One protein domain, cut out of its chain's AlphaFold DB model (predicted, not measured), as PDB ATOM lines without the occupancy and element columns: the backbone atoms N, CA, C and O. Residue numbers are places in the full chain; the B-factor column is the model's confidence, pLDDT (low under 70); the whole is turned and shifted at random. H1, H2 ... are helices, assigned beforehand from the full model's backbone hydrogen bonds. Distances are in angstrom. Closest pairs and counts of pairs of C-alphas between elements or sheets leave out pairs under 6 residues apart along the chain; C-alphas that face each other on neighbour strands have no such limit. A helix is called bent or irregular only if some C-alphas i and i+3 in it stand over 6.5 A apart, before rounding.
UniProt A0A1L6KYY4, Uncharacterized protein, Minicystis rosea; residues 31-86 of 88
ATOM      1  N   GLU A  31      45.903-104.867  79.511       82.75
ATOM      2  CA  GLU A  31      46.451-105.956  78.702       82.75
ATOM      3  C   GLU A  31      46.877-105.467  77.317       82.75
ATOM      4  O   GLU A  31      48.028-105.691  76.943       82.75
ATOM      5  N   ALA A  32      46.017-104.733  76.600       83.81
ATOM      6  CA  ALA A  32      46.358-104.192  75.285       83.81
ATOM      7  C   ALA A  32      47.541-103.211  75.347       83.81
ATOM      8  O   ALA A  32      48.455-103.285  74.527       83.81
ATOM      9  N   LEU A  33      47.573-102.328  76.352       86.75
ATOM     10  CA  LEU A  33      48.686-101.398  76.560       86.75
ATOM     11  C   LEU A  33      49.995-102.131  76.887       86.75
ATOM     12  O   LEU A  33      51.058-101.737  76.414       86.75
ATOM     13  N   ASN A  34      49.941-103.192  77.695       85.31
ATOM     14  CA  ASN A  34      51.123-103.976  78.060       85.31
ATOM     15  C   ASN A  34      51.637-104.804  76.874       85.31
ATOM     16  O   ASN A  34      52.846-104.953  76.695       85.31
ATOM     17  N   GLU A  35      50.734-105.313  76.037       84.75
ATOM     18  CA  GLU A  35      51.081-105.957  74.772       84.75
ATOM     19  C   GLU A  35      51.735-104.956  73.806       84.75
ATOM     20  O   GLU A  35      52.819-105.225  73.287       84.75
ATOM     21  N   GLU A  36      51.152-103.769  73.625       86.50
ATOM     22  CA  GLU A  36      51.729-102.714  72.784       86.50
ATOM     23  C   GLU A  36      53.130-102.315  73.271       86.50
ATOM     24  O   GLU A  36      54.077-102.241  72.483       86.50
ATOM     25  N   LEU A  37      53.294-102.156  74.587       86.12
ATOM     26  CA  LEU A  37      54.581-101.870  75.214       86.12
ATOM     27  C   LEU A  37      55.597-103.007  75.006       86.12
ATOM     28  O   LEU A  37      56.777-102.744  74.786       86.12
ATOM     29  N   SER A  38      55.137-104.261  75.002       84.19
ATOM     30  CA  SER A  38      55.975-105.446  74.782       84.19
ATOM     31  C   SER A  38      56.566-105.518  73.369       84.19
ATOM     32  O   SER A  38      57.651-106.087  73.189       84.19
ATOM     33  N   TYR A  39      55.870-104.948  72.380       83.69
ATOM     34  CA  TYR A  39      56.324-104.822  70.990       83.69
ATOM     35  C   TYR A  39      57.038-103.491  70.699       83.69
ATOM     36  O   TYR A  39      57.729-103.373  69.682       83.69
ATOM     37  N   GLY A  40      56.880-102.499  71.575       81.25
ATOM     38  CA  GLY A  40      57.524-101.192  71.505       81.25
ATOM     39  C   GLY A  40      58.896-101.143  72.183       81.25
ATOM     40  O   GLY A  40      59.340-102.075  72.846       81.25
ATOM     41  N   SER A  41      59.599-100.023  72.007       86.94
ATOM     42  CA  SER A  41      60.823 -99.727  72.765       86.94
ATOM     43  C   SER A  41      60.486 -98.895  73.998       86.94
ATOM     44  O   SER A  41      59.615 -98.029  73.936       86.94
ATOM     45  N   LEU A  42      61.228 -99.098  75.089       85.69
ATOM     46  CA  LEU A  42      61.033 -98.376  76.349       85.69
ATOM     47  C   LEU A  42      61.065 -96.848  76.165       85.69
ATOM     48  O   LEU A  42      60.203 -96.151  76.686       85.69
ATOM     49  N   GLU A  43      62.001 -96.328  75.364       88.00
ATOM     50  CA  GLU A  43      62.116 -94.888  75.085       88.00
ATOM     51  C   GLU A  43      60.856 -94.301  74.431       88.00
ATOM     52  O   GLU A  43      60.414 -93.211  74.793       88.00
ATOM     53  N   ASP A  44      60.256 -95.029  73.486       87.38
ATOM     54  CA  ASP A  44      59.036 -94.598  72.797       87.38
ATOM     55  C   ASP A  44      57.821 -94.667  73.733       87.38
ATOM     56  O   ASP A  44      56.996 -93.751  73.752       87.38
ATOM     57  N   ALA A  45      57.764 -95.693  74.587       87.25
ATOM     58  CA  ALA A  45      56.752 -95.794  75.629       87.25
ATOM     59  C   ALA A  45      56.840 -94.628  76.626       87.25
ATOM     60  O   ALA A  45      55.827 -93.995  76.915       87.25
ATOM     61  N   VAL A  46      58.044 -94.277  77.094       88.94
ATOM     62  CA  VAL A  46      58.285 -93.115  77.973       88.94
ATOM     63  C   VAL A  46      57.910 -91.803  77.279       88.94
ATOM     64  O   VAL A  46      57.264 -90.941  77.880       88.94
ATOM     65  N   ALA A  47      58.228 -91.644  75.992       90.06
ATOM     66  CA  ALA A  47      57.778 -90.484  75.221       90.06
ATOM     67  C   ALA A  47      56.241 -90.397  75.159       90.06
ATOM     68  O   ALA A  47      55.673 -89.306  75.227       90.06
ATOM     69  N   LYS A  48      55.565 -91.549  75.110       89.06
ATOM     70  CA  LYS A  48      54.105 -91.702  75.139       89.06
ATOM     71  C   LYS A  48      53.566 -91.998  76.542       89.06
ATOM     72  O   LYS A  48      52.506 -92.606  76.667       89.06
ATOM     73  N   HIS A  49      54.242 -91.553  77.602       87.69
ATOM     74  CA  HIS A  49      53.860 -91.886  78.976       87.69
ATOM     75  C   HIS A  49      52.393 -91.593  79.306       87.69
ATOM     76  O   HIS A  49      51.777 -92.378  80.006       87.69
ATOM     77  N   ALA A  50      51.795 -90.535  78.753       88.12
ATOM     78  CA  ALA A  50      50.373 -90.235  78.940       88.12
ATOM     79  C   ALA A  50      49.426 -91.315  78.368       88.12
ATOM     80  O   ALA A  50      48.334 -91.505  78.894       88.12
ATOM     81  N   HIS A  51      49.835 -92.027  77.311       87.88
ATOM     82  CA  HIS A  51      49.092 -93.152  76.733       87.88
ATOM     83  C   HIS A  51      49.188 -94.398  77.622       87.88
ATOM     84  O   HIS A  51      48.193 -95.065  77.888       87.88
ATOM     85  N   PHE A  52      50.390 -94.658  78.138       87.50
ATOM     86  CA  PHE A  52      50.696 -95.819  78.968       87.50
ATOM     87  C   PHE A  52      50.524 -95.562  80.473       87.50
ATOM     88  O   PHE A  52      50.727 -96.475  81.262       87.50
ATOM     89  N   ARG A  53      50.135 -94.354  80.906       85.62
ATOM     90  CA  ARG A  53      50.073 -93.950  82.327       85.62
ATOM     91  C   ARG A  53      49.210 -94.885  83.154       85.62
ATOM     92  O   ARG A  53      49.534 -95.158  84.303       85.62
ATOM     93  N   CYS A  54      48.149 -95.397  82.549       86.81
ATOM     94  CA  CYS A  54      47.266 -96.351  83.188       86.81
ATOM     95  C   CYS A  54      47.900 -97.712  83.467       86.81
ATOM     96  O   CYS A  54      47.397 -98.428  84.320       86.81
ATOM     97  N   LEU A  55      48.990 -98.083  82.792       86.44
ATOM     98  CA  LEU A  55      49.759 -99.268  83.168       86.44
ATOM     99  C   LEU A  55      50.396 -99.125  84.543       86.44
ATOM    100  O   LEU A  55      50.760-100.142  85.122       86.44
ATOM    101  N   CYS A  56      50.537 -97.901  85.045       89.12
ATOM    102  CA  CYS A  56      51.192 -97.595  86.299       89.12
ATOM    103  C   CYS A  56      50.182 -97.084  87.325       89.12
ATOM    104  O   CYS A  56      49.305 -96.281  87.015       89.12
ATOM    105  N   ASP A  57      50.355 -97.509  88.566       86.81
ATOM    106  CA  ASP A  57      49.693 -96.928  89.723       86.81
ATOM    107  C   ASP A  57      50.233 -95.515  90.009       86.81
ATOM    108  O   ASP A  57      51.230 -95.080  89.423       86.81
ATOM    109  N   ASP A  58      49.602 -94.789  90.930       85.50
ATOM    110  CA  ASP A  58      50.067 -93.480  91.401       85.50
ATOM    111  C   ASP A  58      51.448 -93.542  92.070       85.50
ATOM    112  O   ASP A  58      52.188 -92.561  92.077       85.50
ATOM    113  N   GLU A  59      51.839 -94.713  92.572       83.25
ATOM    114  CA  GLU A  59      53.171 -94.956  93.134       83.25
ATOM    115  C   GLU A  59      54.241 -95.320  92.076       83.25
ATOM    116  O   GLU A  59      55.416 -95.522  92.409       83.25
ATOM    117  N   GLY A  60      53.867 -95.419  90.795       84.44
ATOM    118  CA  GLY A  60      54.786 -95.803  89.721       84.44
ATOM    119  C   GLY A  60      55.087 -97.298  89.668       84.44
ATOM    120  O   GLY A  60      56.165 -97.703  89.230       84.44
ATOM    121  N   TYR A  61      54.151 -98.127  90.128       85.00
ATOM    122  CA  TYR A  61      54.229 -99.583  90.015       85.00
ATOM    123  C   TYR A  61      53.299-100.088  88.917       85.00
ATOM    124  O   TYR A  61      52.201 -99.559  88.774       85.00
ATOM    125  N   PRO A  62      53.689-101.114  88.146       87.19
ATOM    126  CA  PRO A  62      52.821-101.658  87.116       87.19
ATOM    127  C   PRO A  62      51.566-102.296  87.731       87.19
ATOM    128  O   PRO A  62      51.662-103.142  88.619       87.19
ATOM    129  N   LEU A  63      50.393-101.924  87.219       86.12
ATOM    130  CA  LEU A  63      49.097-102.534  87.547       86.12
ATOM    131  C   LEU A  63      48.887-103.878  86.838       86.12
ATOM    132  O   LEU A  63      47.998-104.651  87.192       86.12
ATOM    133  N   VAL A  64      49.724-104.166  85.843       81.56
ATOM    134  CA  VAL A  64      49.733-105.417  85.085       81.56
ATOM    135  C   VAL A  64      50.789-106.379  85.592       81.56
ATOM    136  O   VAL A  64      51.885-105.994  86.000       81.56
ATOM    137  N   GLY A  65      50.468-107.669  85.508       73.81
ATOM    138  CA  GLY A  65      51.424-108.730  85.779       73.81
ATOM    139  C   GLY A  65      52.570-108.749  84.764       73.81
ATOM    140  O   GLY A  65      52.436-108.328  83.615       73.81
ATOM    141  N   ASN A  66      53.707-109.292  85.194       63.75
ATOM    142  CA  ASN A  66      54.846-109.499  84.314       63.75
ATOM    143  C   ASN A  66      54.499-110.563  83.261       63.75
ATOM    144  O   ASN A  66      54.237-111.720  83.607       63.75
ATOM    145  N   ILE A  67      54.507-110.192  81.981       64.94
ATOM    146  CA  ILE A  67      54.328-111.153  80.891       64.94
ATOM    147  C   ILE A  67      55.627-111.957  80.786       64.94
ATOM    148  O   ILE A  67      56.679-111.427  80.438       64.94
ATOM    149  N   ASN A  68      55.569-113.253  81.103       56.34
ATOM    150  CA  ASN A  68      56.690-114.184  80.923       56.34
ATOM    151  C   ASN A  68      56.868-114.516  79.429       56.34
ATOM    152  O   ASN A  68      56.586-115.626  78.976       56.34
ATOM    153  N   GLY A  69      57.323-113.530  78.658       63.00
ATOM    154  CA  GLY A  69      57.641-113.632  77.237       63.00
ATOM    155  C   GLY A  69      58.960-112.931  76.909       63.00
ATOM    156  O   GLY A  69      59.493-112.170  77.713       63.00
ATOM    157  N   LYS A  70      59.511-113.182  75.715       65.69
ATOM    158  CA  LYS A  70      60.592-112.347  75.165       65.69
ATOM    159  C   LYS A  70      59.989-111.019  74.705       65.69
ATOM    160  O   LYS A  70      59.656-110.880  73.532       65.69
ATOM    161  N   VAL A  71      59.814-110.098  75.638       71.12
ATOM    162  CA  VAL A  71      59.308-108.747  75.379       71.12
ATOM    163  C   VAL A  71      60.471-107.760  75.300       71.12
ATOM    164  O   VAL A  71      61.536-108.017  75.866       71.12
ATOM    165  N   ILE A  72      60.299-106.676  74.541       76.19
ATOM    166  CA  ILE A  72      61.343-105.656  74.353       76.19
ATOM    167  C   ILE A  72      61.404-104.715  75.561       76.19
ATOM    168  O   ILE A  72      62.497-104.374  76.008       76.19
ATOM    169  N   ALA A  73      60.247-104.331  76.095       75.62
ATOM    170  CA  ALA A  73      60.107-103.546  77.312       75.62
ATOM    171  C   ALA A  73      59.007-104.152  78.190       75.62
ATOM    172  O   ALA A  73      58.017-104.677  77.678       75.62
ATOM    173  N   THR A  74      59.179-104.089  79.509       83.25
ATOM    174  CA  THR A  74      58.155-104.511  80.473       83.25
ATOM    175  C   THR A  74      57.466-103.310  81.111       83.25
ATOM    176  O   THR A  74      58.080-102.262  81.317       83.25
ATOM    177  N   ALA A  75      56.203-103.474  81.519       84.88
ATOM    178  CA  ALA A  75      55.500-102.448  82.291       84.88
ATOM    179  C   ALA A  75      56.248-102.075  83.587       84.88
ATOM    180  O   ALA A  75      56.206-100.926  84.011       84.88
ATOM    181  N   SER A  76      56.985-103.019  84.189       85.81
ATOM    182  CA  SER A  76      57.826-102.750  85.366       85.81
ATOM    183  C   SER A  76      58.945-101.755  85.065       85.81
ATOM    184  O   SER A  76      59.144-100.814  85.830       85.81
ATOM    185  N   GLU A  77      59.669-101.950  83.960       88.31
ATOM    186  CA  GLU A  77      60.729-101.032  83.525       88.31
ATOM    187  C   GLU A  77      60.156 -99.669  83.144       88.31
ATOM    188  O   GLU A  77      60.692 -98.642  83.549       88.31
ATOM    189  N   PHE A  78      59.032 -99.658  82.426       89.69
ATOM    190  CA  PHE A  78      58.357 -98.432  82.018       89.69
ATOM    191  C   PHE A  78      57.880 -97.597  83.212       89.69
ATOM    192  O   PHE A  78      58.236 -96.425  83.319       89.69
ATOM    193  N   CYS A  79      57.132 -98.191  84.144       89.94
ATOM    194  CA  CYS A  79      56.658 -97.476  85.328       89.94
ATOM    195  C   CYS A  79      57.815 -97.039  86.242       89.94
ATOM    196  O   CYS A  79      57.764 -95.956  86.828       89.94
ATOM    197  N   GLY A  80      58.890 -97.836  86.308       89.81
ATOM    198  CA  GLY A  80      60.135 -97.457  86.975       89.81
ATOM    199  C   GLY A  80      60.765 -96.199  86.373       89.81
ATOM    200  O   GLY A  80      61.035 -95.251  87.107       89.81
ATOM    201  N   GLU A  81      60.912 -96.156  85.047       90.19
ATOM    202  CA  GLU A  81      61.419 -94.987  84.312       90.19
ATOM    203  C   GLU A  81      60.530 -93.751  84.504       90.19
ATOM    204  O   GLU A  81      61.053 -92.652  84.693       90.19
ATOM    205  N   LEU A  82      59.196 -93.899  84.497       89.31
ATOM    206  CA  LEU A  82      58.292 -92.773  84.768       89.31
ATOM    207  C   LEU A  82      58.523 -92.185  86.155       89.31
ATOM    208  O   LEU A  82      58.584 -90.966  86.300       89.31
ATOM    209  N   ARG A  83      58.687 -93.045  87.163       89.06
ATOM    210  CA  ARG A  83      58.967 -92.618  88.534       89.06
ATOM    211  C   ARG A  83      60.315 -91.914  88.645       89.06
ATOM    212  O   ARG A  83      60.410 -90.894  89.316       89.06
ATOM    213  N   GLU A  84      61.356 -92.433  87.998       89.50
ATOM    214  CA  GLU A  84      62.685 -91.804  88.004       89.50
ATOM    215  C   GLU A  84      62.697 -90.440  87.299       89.50
ATOM    216  O   GLU A  84      63.485 -89.564  87.656       89.50
ATOM    217  N   LYS A  85      61.808 -90.249  86.318       87.62
ATOM    218  CA  LYS A  85      61.662 -89.005  85.552       87.62
ATOM    219  C   LYS A  85      60.587 -88.056  86.091       87.62
ATOM    220  O   LYS A  85      60.437 -86.982  85.513       87.62
ATOM    221  N   ASP A  86      59.878 -88.421  87.160       86.06
ATOM    222  CA  ASP A  86      58.761 -87.652  87.737       86.06
ATOM    223  C   ASP A  86      57.629 -87.386  86.708       86.06
ATOM    224  O   ASP A  86      57.110 -86.282  86.582       86.06
TER     225      ASP A  86
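AT A GLANCE: This is residues 31 to 86 of the 88 residues of an uncharacterized protein of Minicystis rosea (UniProt A0A1L6KYY4). Four short helices are gathered into a small cluster and cross one another at large angles; a long loop, residues 56 to 74, leaves the end of H3 and makes a wide sweep before it reaches the start of H4. H1, H2 and H3 follow each other through tight turns, and H4, the longest helix, packs on H2 and H3. The printed part has 56 residues with four named helices, H1, H2, H3 and H4 in that order along the chain, and no named strand; its class is all helix. The whole is compact, with a radius of gyration of the C-alphas of 9.7 A, and spans 28 by 20 by 16 A.

IN THESE COORDINATES: H1 is residues 31 to 39, 12.6 A from first to last C-alpha, and begins at C-alpha 31 at (46.451, -105.956, 78.702). H2 is residues 42 to 47, 8.6 A long. H3 is residues 49 to 55, 9.4 A long, and ends at C-alpha 55 at (49.759, -99.268, 83.168). H3 is irregular: C-alphas 51 and 54 are 7.4 A apart. H4 is residues 75 to 84, 14.1 A long, and ends at C-alpha 84 at (62.685, -91.804, 88.004).

HOW THE PARTS SIT: H1 and H2 are close but not clearly touching; their closest C-alphas, those of Leu 37 and Ala 45, are 6.5 A apart. H1 and H3 only just touch, with 3 pairs of C-alphas within 8 A, the closest being Leu 33 and Phe 52 at 6.4 A; they run opposite ways at a steep tilt of 57 degrees. H2 and H3 are close but not clearly touching, with the C-alphas of Ala 45 and Phe 52 closest at 6.9 A. H2 and H4 touch, with 6 pairs of C-alphas within 8 A, the closest being Leu 42 and Phe 78 at 6.3 A; they run the same way at a steep tilt of 52 degrees. H3 and H4 only just touch, with 3 such pairs, the closest being Leu 55 and Ala 75 at 6.6 A. H1 and H4 are close but not clearly touching, about perpendicular at 83 degrees, with the C-alphas of Asn 34 and Ala 75 closest at 6.3 A. In H1, H2 and H4 every O i to N i+4 pair is within hydrogen-bond range; in H3 1 of 3 is, beside 2 of 4 O i to N i+3 pairs.

THE WHOLE: The two C-alphas farthest apart, those of Gly 69 and Asp 86, are 28.0 A from each other. The printed part has no cut. The links from H1 to H2 and from H2 to H3 are tight, while the 19 residues from H3 to H4 form a long link. The mean pLDDT of the printed part is 83.6; residues 66 to 70, in that long link, are under 70.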